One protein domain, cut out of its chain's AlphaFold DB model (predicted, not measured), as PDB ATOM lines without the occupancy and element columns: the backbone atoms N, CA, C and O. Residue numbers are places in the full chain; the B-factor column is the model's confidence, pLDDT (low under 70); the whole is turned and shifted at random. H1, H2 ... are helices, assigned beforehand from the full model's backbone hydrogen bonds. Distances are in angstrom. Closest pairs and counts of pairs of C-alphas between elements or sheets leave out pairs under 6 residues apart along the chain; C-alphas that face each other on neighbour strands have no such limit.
ATOM      1  N   SER A   2      40.008   8.448  -3.728       73.75
ATOM      2  CA  SER A   2      40.276   9.857  -3.377       73.75
ATOM      3  C   SER A   2      40.831  10.690  -4.540       73.75
ATOM      4  O   SER A   2      40.416  11.834  -4.722       73.75
ATOM      5  N   ASP A   3      41.706  10.102  -5.359       80.38
ATOM      6  CA  ASP A   3      42.474  10.860  -6.355       80.38
ATOM      7  C   ASP A   3      41.614  11.312  -7.535       80.38
ATOM      8  O   ASP A   3      41.688  12.465  -7.940       80.38
ATOM      9  N   CYS A   4      40.690  10.464  -8.001       81.19
ATOM     10  CA  CYS A   4      39.737  10.830  -9.054       81.19
ATOM     11  C   CYS A   4      38.866  12.030  -8.643       81.19
ATOM     12  O   CYS A   4      38.714  12.980  -9.405       81.19
ATOM     13  N   ARG A   5      38.361  12.059  -7.398       87.75
ATOM     14  CA  ARG A   5      37.562  13.193  -6.897       87.75
ATOM     15  C   ARG A   5      38.379  14.481  -6.800       87.75
ATOM     16  O   ARG A   5      37.859  15.549  -7.119       87.75
ATOM     17  N   ARG A   6      39.644  14.385  -6.378       89.38
ATOM     18  CA  ARG A   6      40.569  15.525  -6.317       89.38
ATOM     19  C   ARG A   6      40.860  16.073  -7.716       89.38
ATOM     20  O   ARG A   6      40.757  17.282  -7.907       89.38
ATOM     21  N   THR A   7      41.142  15.203  -8.683       90.12
ATOM     22  CA  THR A   7      41.384  15.589 -10.080       90.12
ATOM     23  C   THR A   7      40.152  16.238 -10.702       90.12
ATOM     24  O   THR A   7      40.254  17.321 -11.268       90.12
ATOM     25  N   THR A   8      38.964  15.648 -10.530       92.50
ATOM     26  CA  THR A   8      37.718  16.224 -11.053       92.50
ATOM     27  C   THR A   8      37.425  17.596 -10.451       92.50
ATOM     28  O   THR A   8      37.044  18.509 -11.177       92.50
ATOM     29  N   LYS A   9      37.644  17.779  -9.143       95.19
ATOM     30  CA  LYS A   9      37.480  19.089  -8.498       95.19
ATOM     31  C   LYS A   9      38.441  20.132  -9.083       95.19
ATOM     32  O   LYS A   9      37.995  21.227  -9.404       95.19
ATOM     33  N   ALA A  10      39.714  19.776  -9.273       93.88
ATOM     34  CA  ALA A  10      40.703  20.668  -9.878       93.88
ATOM     35  C   ALA A  10      40.328  21.057 -11.320       93.88
ATOM     36  O   ALA A  10      40.408  22.226 -11.681       93.88
ATOM     37  N   LEU A  11      39.844  20.104 -12.124       94.12
ATOM     38  CA  LEU A  11      39.381  20.375 -13.489       94.12
ATOM     39  C   LEU A  11      38.170  21.314 -13.517       94.12
ATOM     40  O   LEU A  11      38.128  22.221 -14.343       94.12
ATOM     41  N   ILE A  12      37.209  21.127 -12.608       97.06
ATOM     42  CA  ILE A  12      36.035  22.004 -12.492       97.06
ATOM     43  C   ILE A  12      36.453  23.422 -12.094       97.06
ATOM     44  O   ILE A  12      35.949  24.377 -12.673       97.06
ATOM     45  N   GLU A  13      37.377  23.576 -11.141       96.31
ATOM     46  CA  GLU A  13      37.879  24.891 -10.720       96.31
ATOM     47  C   GLU A  13      38.611  25.623 -11.854       96.31
ATOM     48  O   GLU A  13      38.398  26.821 -12.048       96.31
ATOM     49  N   THR A  14      39.417  24.908 -12.645       96.31
ATOM     50  CA  THR A  14      40.075  25.470 -13.833       96.31
ATOM     51  C   THR A  14      39.060  25.852 -14.910       96.31
ATOM     52  O   THR A  14      39.136  26.950 -15.457       96.31
ATOM     53  N   LEU A  15      38.082  24.980 -15.196       96.81
ATOM     54  CA  LEU A  15      37.033  25.251 -16.180       96.81
ATOM     55  C   LEU A  15      36.179  26.463 -15.775       96.81
ATOM     56  O   LEU A  15      35.827  27.279 -16.629       96.81
ATOM     57  N   ASP A  16      35.881  26.603 -14.480       97.62
ATOM     58  CA  ASP A  16      35.142  27.737 -13.923       97.62
ATOM     59  C   ASP A  16      35.853  29.069 -14.181       97.62
ATOM     60  O   ASP A  16      35.216  30.040 -14.583       97.62
ATOM     61  N   ALA A  17      37.176  29.101 -14.010       96.62
ATOM     62  CA  ALA A  17      37.974  30.307 -14.197       96.62
ATOM     63  C   ALA A  17      38.045  30.774 -15.662       96.62
ATOM     64  O   ALA A  17      38.092  31.976 -15.913       96.62
ATOM     65  N   VAL A  18      38.051  29.844 -16.626       96.81
ATOM     66  CA  VAL A  18      38.207  30.171 -18.057       96.81
ATOM     67  C   VAL A  18      36.885  30.376 -18.794       96.81
ATOM     68  O   VAL A  18      36.883  30.938 -19.885       96.81
ATOM     69  N   THR A  19      35.758  29.930 -18.232       96.44
ATOM     70  CA  THR A  19      34.448  29.996 -18.898       96.44
ATOM     71  C   THR A  19      33.724  31.303 -18.556       96.44
ATOM     72  O   THR A  19      33.302  31.458 -17.403       96.44
ATOM     73  N   PRO A  20      33.482  32.213 -19.525       96.38
ATOM     74  CA  PRO A  20      32.746  33.454 -19.279       96.38
ATOM     75  C   PRO A  20      31.335  33.183 -18.748       96.38
ATOM     76  O   PRO A  20      30.630  32.319 -19.273       96.38
ATOM     77  N   VAL A  21      30.926  33.924 -17.717       95.44
ATOM     78  CA  VAL A  21      29.594  33.801 -17.105       95.44
ATOM     79  C   VAL A  21      28.541  34.360 -18.061       95.44
ATOM     80  O   VAL A  21      28.666  35.492 -18.530       95.44
ATOM     81  N   GLN A  22      27.513  33.567 -18.369       93.56
ATOM     82  CA  GLN A  22      26.374  34.045 -19.155       93.56
ATOM     83  C   GLN A  22      25.433  34.884 -18.275       93.56
ATOM     84  O   GLN A  22      25.231  34.536 -17.111       93.56
ATOM     85  N   PRO A  23      24.823  35.961 -18.801       91.00
ATOM     86  CA  PRO A  23      23.870  36.759 -18.037       91.00
ATOM     87  C   PRO A  23      22.637  35.915 -17.677       91.00
ATOM     88  O   PRO A  23      21.926  35.433 -18.559       91.00
ATOM     89  N   ARG A  24      22.386  35.740 -16.377       87.56
ATOM     90  CA  ARG A  24      21.217  35.046 -15.811       87.56
ATOM     91  C   ARG A  24      20.576  35.923 -14.730       87.56
ATOM     92  O   ARG A  24      21.177  36.886 -14.258       87.56
ATOM     93  N   ALA A  25      19.335  35.627 -14.347       89.06
ATOM     94  CA  ALA A  25      18.680  36.364 -13.270       89.06
ATOM     95  C   ALA A  25      19.370  36.063 -11.922       89.06
ATOM     96  O   ALA A  25      19.532  34.901 -11.556       89.06
ATOM     97  N   LEU A  26      19.721  37.102 -11.151       73.00
ATOM     98  CA  LEU A  26      20.474  37.009  -9.879       73.00
ATOM     99  C   LEU A  26      19.871  36.044  -8.838       73.00
ATOM    100  O   LEU A  26      20.573  35.570  -7.948       73.00
ATOM    101  N   ALA A  27      18.575  35.735  -8.936       74.12
ATOM    102  CA  ALA A  27      17.901  34.788  -8.049       74.12
ATOM    103  C   ALA A  27      18.380  33.327  -8.218       74.12
ATOM    104  O   ALA A  27      18.167  32.507  -7.321       74.12
ATOM    105  N   GLU A  28      19.042  33.002  -9.333       71.50
ATOM    106  CA  GLU A  28      19.434  31.637  -9.719       71.50
ATOM    107  C   GLU A  28      20.899  31.285  -9.377       71.50
ATOM    108  O   GLU A  28      21.316  30.131  -9.515       71.50
ATOM    109  N   GLU A  29      21.690  32.244  -8.885       71.81
ATOM    110  CA  GLU A  29      23.127  32.080  -8.621       71.81
ATOM    111  C   GLU A  29      23.411  31.702  -7.156       71.81
ATOM    112  O   GLU A  29      23.890  32.499  -6.348       71.81
ATOM    113  N   LYS A  30      23.096  30.454  -6.788       86.75
ATOM    114  CA  LYS A  30      23.394  29.879  -5.454       86.75
ATOM    115  C   LYS A  30      24.433  28.752  -5.493       86.75
ATOM    116  O   LYS A  30      24.448  27.868  -4.634       86.75
ATOM    117  N   GLY A  31      25.278  28.731  -6.517       89.75
ATOM    118  CA  GLY A  31      26.279  27.691  -6.713       89.75
ATOM    119  C   GLY A  31      27.467  27.778  -5.755       89.75
ATOM    120  O   GLY A  31      27.801  28.840  -5.238       89.75
ATOM    121  N   LYS A  32      28.128  26.636  -5.527       95.00
ATOM    122  CA  LYS A  32      29.310  26.520  -4.647       95.00
ATOM    123  C   LYS A  32      30.640  26.854  -5.341       95.00
ATOM    124  O   LYS A  32      31.681  26.793  -4.692       95.00
ATOM    125  N   LEU A  33      30.628  27.133  -6.647       95.31
ATOM    126  CA  LEU A  33      31.824  27.508  -7.407       95.31
ATOM    127  C   LEU A  33      32.195  28.977  -7.158       95.31
ATOM    128  O   LEU A  33      31.373  29.752  -6.668       95.31
ATOM    129  N   LYS A  34      33.423  29.386  -7.505       95.56
ATOM    130  CA  LYS A  34      33.894  30.770  -7.288       95.56
ATOM    131  C   LYS A  34      33.086  31.778  -8.105       95.56
ATOM    132  O   LYS A  34      32.799  32.866  -7.616       95.56
ATOM    133  N   SER A  35      32.659  31.381  -9.301       94.44
ATOM    134  CA  SER A  35      31.735  32.137 -10.154       94.44
ATOM    135  C   SER A  35      30.288  32.198  -9.648       94.44
ATOM    136  O   SER A  35      29.451  32.786 -10.321       94.44
ATOM    137  N   ARG A  36      29.962  31.555  -8.512       95.31
ATOM    138  CA  ARG A  36      28.594  31.354  -7.985       95.31
ATOM    139  C   ARG A  36      27.669  30.508  -8.871       95.31
ATOM    140  O   ARG A  36      26.487  30.358  -8.560       95.31
ATOM    141  N   ARG A  37      28.210  29.864  -9.910       94.62
ATOM    142  CA  ARG A  37      27.493  28.895 -10.752       94.62
ATOM    143  C   ARG A  37      27.403  27.523 -10.090       94.62
ATOM    144  O   ARG A  37      28.271  27.100  -9.323       94.62
ATOM    145  N   THR A  38      26.337  26.793 -10.389       95.38
ATOM    146  CA  THR A  38      26.288  25.341 -10.183       95.38
ATOM    147  C   THR A  38      27.140  24.636 -11.246       95.38
ATOM    148  O   THR A  38      27.436  25.204 -12.295       95.38
ATOM    149  N   ILE A  39      27.521  23.377 -11.007       95.50
ATOM    150  CA  ILE A  39      28.302  22.589 -11.982       95.50
ATOM    151  C   ILE A  39      27.552  22.461 -13.321       95.50
ATOM    152  O   ILE A  39      28.166  22.540 -14.380       95.50
ATOM    153  N   LEU A  40      26.223  22.312 -13.281       94.44
ATOM    154  CA  LEU A  40      25.396  22.225 -14.486       94.44
ATOM    155  C   LEU A  40      25.426  23.535 -15.288       94.44
ATOM    156  O   LEU A  40      25.655  23.503 -16.493       94.44
ATOM    157  N   GLN A  41      25.278  24.677 -14.610       93.62
ATOM    158  CA  GLN A  41      25.356  26.001 -15.238       93.62
ATOM    159  C   GLN A  41      26.740  26.256 -15.855       93.62
ATOM    160  O   GLN A  41      26.825  26.784 -16.960       93.62
ATOM    161  N   LEU A  42      27.821  25.832 -15.187       96.12
ATOM    162  CA  LEU A  42      29.175  25.901 -15.745       96.12
ATOM    163  C   LEU A  42      29.293  25.095 -17.049       96.12
ATOM    164  O   LEU A  42      29.867  25.588 -18.015       96.12
ATOM    165  N   TYR A  43      28.738  23.881 -17.108       95.44
ATOM    166  CA  TYR A  43      28.755  23.092 -18.342       95.44
ATOM    167  C   TYR A  43      27.932  23.730 -19.463       95.44
ATOM    168  O   TYR A  43      28.386  23.746 -20.606       95.44
ATOM    169  N   GLU A  44      26.759  24.289 -19.161       93.25
ATOM    170  CA  GLU A  44      25.952  25.028 -20.141       93.25
ATOM    171  C   GLU A  44      26.712  26.236 -20.706       93.25
ATOM    172  O   GLU A  44      26.814  26.387 -21.926       93.25
ATOM    173  N   ASP A  45      27.297  27.056 -19.828       94.50
ATOM    174  CA  ASP A  45      28.091  28.223 -20.211       94.50
ATOM    175  C   ASP A  45      29.310  27.806 -21.048       94.50
ATOM    176  O   ASP A  45      29.613  28.438 -22.062       94.50
ATOM    177  N   ALA A  46      29.982  26.711 -20.673       94.88
ATOM    178  CA  ALA A  46      31.138  26.182 -21.393       94.88
ATOM    179  C   ALA A  46      30.753  25.696 -22.796       94.88
ATOM    180  O   ALA A  46      31.459  25.977 -23.765       94.88
ATOM    181  N   ILE A  47      29.603  25.031 -22.938       89.81
ATOM    182  CA  ILE A  47      29.072  24.613 -24.241       89.81
ATOM    183  C   ILE A  47      28.802  25.835 -25.124       89.81
ATOM    184  O   ILE A  47      29.197  25.844 -26.292       89.81
ATOM    185  N   VAL A  48      28.154  26.874 -24.588       89.69
ATOM    186  CA  VAL A  48      27.892  28.122 -25.325       89.69
ATOM    187  C   VAL A  48      29.203  28.808 -25.711       89.69
ATOM    188  O   VAL A  48      29.367  29.219 -26.859       89.69
ATOM    189  N   HIS A  49      30.167  28.874 -24.795       92.25
ATOM    190  CA  HIS A  49      31.470  29.475 -25.046       92.25
ATOM    191  C   HIS A  49      32.229  28.756 -26.171       92.25
ATOM    192  O   HIS A  49      32.646  29.398 -27.134       92.25
ATOM    193  N   VAL A  50      32.326  27.423 -26.120       87.38
ATOM    194  CA  VAL A  50      32.978  26.616 -27.167       87.38
ATOM    195  C   VAL A  50      32.256  26.749 -28.509       87.38
ATOM    196  O   VAL A  50      32.906  26.836 -29.552       87.38
ATOM    197  N   ARG A  51      30.917  26.816 -28.517       83.81
ATOM    198  CA  ARG A  51      30.144  27.087 -29.741       83.81
ATOM    199  C   ARG A  51      30.487  28.451 -30.327       83.81
ATOM    200  O   ARG A  51      30.741  28.537 -31.523       83.81
ATOM    201  N   ASN A  52      30.567  29.484 -29.495       83.44
ATOM    202  CA  ASN A  52      30.933  30.827 -29.939       83.44
ATOM    203  C   ASN A  52      32.370  30.880 -30.480       83.44
ATOM    204  O   ASN A  52      32.606  31.551 -31.480       83.44
ATOM    205  N   LEU A  53      33.312  30.138 -29.886       81.00
ATOM    206  CA  LEU A  53      34.679  30.012 -30.409       81.00
ATOM    207  C   LEU A  53      34.720  29.324 -31.781       81.00
ATOM    208  O   LEU A  53      35.518  29.700 -32.634       81.00
ATOM    209  N   ARG A  54      33.843  28.342 -32.020       76.50
ATOM    210  CA  ARG A  54      33.726  27.679 -33.329       76.50
ATOM    211  C   ARG A  54      33.044  28.560 -34.378       76.50
ATOM    212  O   ARG A  54      33.469  28.547 -35.526       76.50
ATOM    213  N   LEU A  55      32.012  29.313 -33.989       75.69
ATOM    214  CA  LEU A  55      31.223  30.171 -34.885       75.69
ATOM    215  C   LEU A  55      31.929  31.478 -35.262       75.69
ATOM    216  O   LEU A  55      31.679  32.000 -36.339       75.69
ATOM    217  N   LYS A  56      32.818  32.002 -34.410       69.44
ATOM    218  CA  LYS A  56      33.616  33.204 -34.706       69.44
ATOM    219  C   LYS A  56      34.688  32.998 -35.779       69.44
ATOM    220  O   LYS A  56      35.415  33.940 -36.067       69.44
TER     221      LYS A  56
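Overview. This is residues 2 to 56 of the 538 residues of an uncharacterized protein of Guillardia theta (strain CCMP2712) (UniProt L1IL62). Two helices, H1 then H2, meet as a wide V, residues 12 to 16 of H1 against residues 39 to 46 of H2, with a large loop, residues 19 to 38, between them. Residues 2 to 11 and 51 to 56 stick out at the two far ends. The printed part has 55 residues, no named strand, and is all helix by class. It is flat, 38 by 30 by 14 A, and only just loose, close to compact, with a radius of gyration of the C-alphas of 12.2 A.

Along the chain. Find C-alpha 2 at (40.276, 9.857, -3.377); from there H1, residues 2 to 18, runs 25.1 A. After it, find C-alpha 39 at (28.302, 22.589, -11.982), where H2, residues 39 to 55, begins; it runs 24.3 A to C-alpha 55 at (31.223, 30.171, -34.885).

Arrangement. Look at Asp 16 and Leu 42: their C-alphas, the closest of H1 and H2, are 6.5 A apart, and the helices touch. They run the same way at a steep tilt of 51 degrees. In H1 and H2 every O i to N i+4 pair is within hydrogen-bond range.

Size, cuts and confidence. The C-alphas of Ser 2 and Lys 56, the two farthest apart, are 39.6 A apart. The printed part has no cut, and the link from H1 to H2 is long, 20 residues. Look for low confidence at residue 56, the one printed residue with pLDDT under 70.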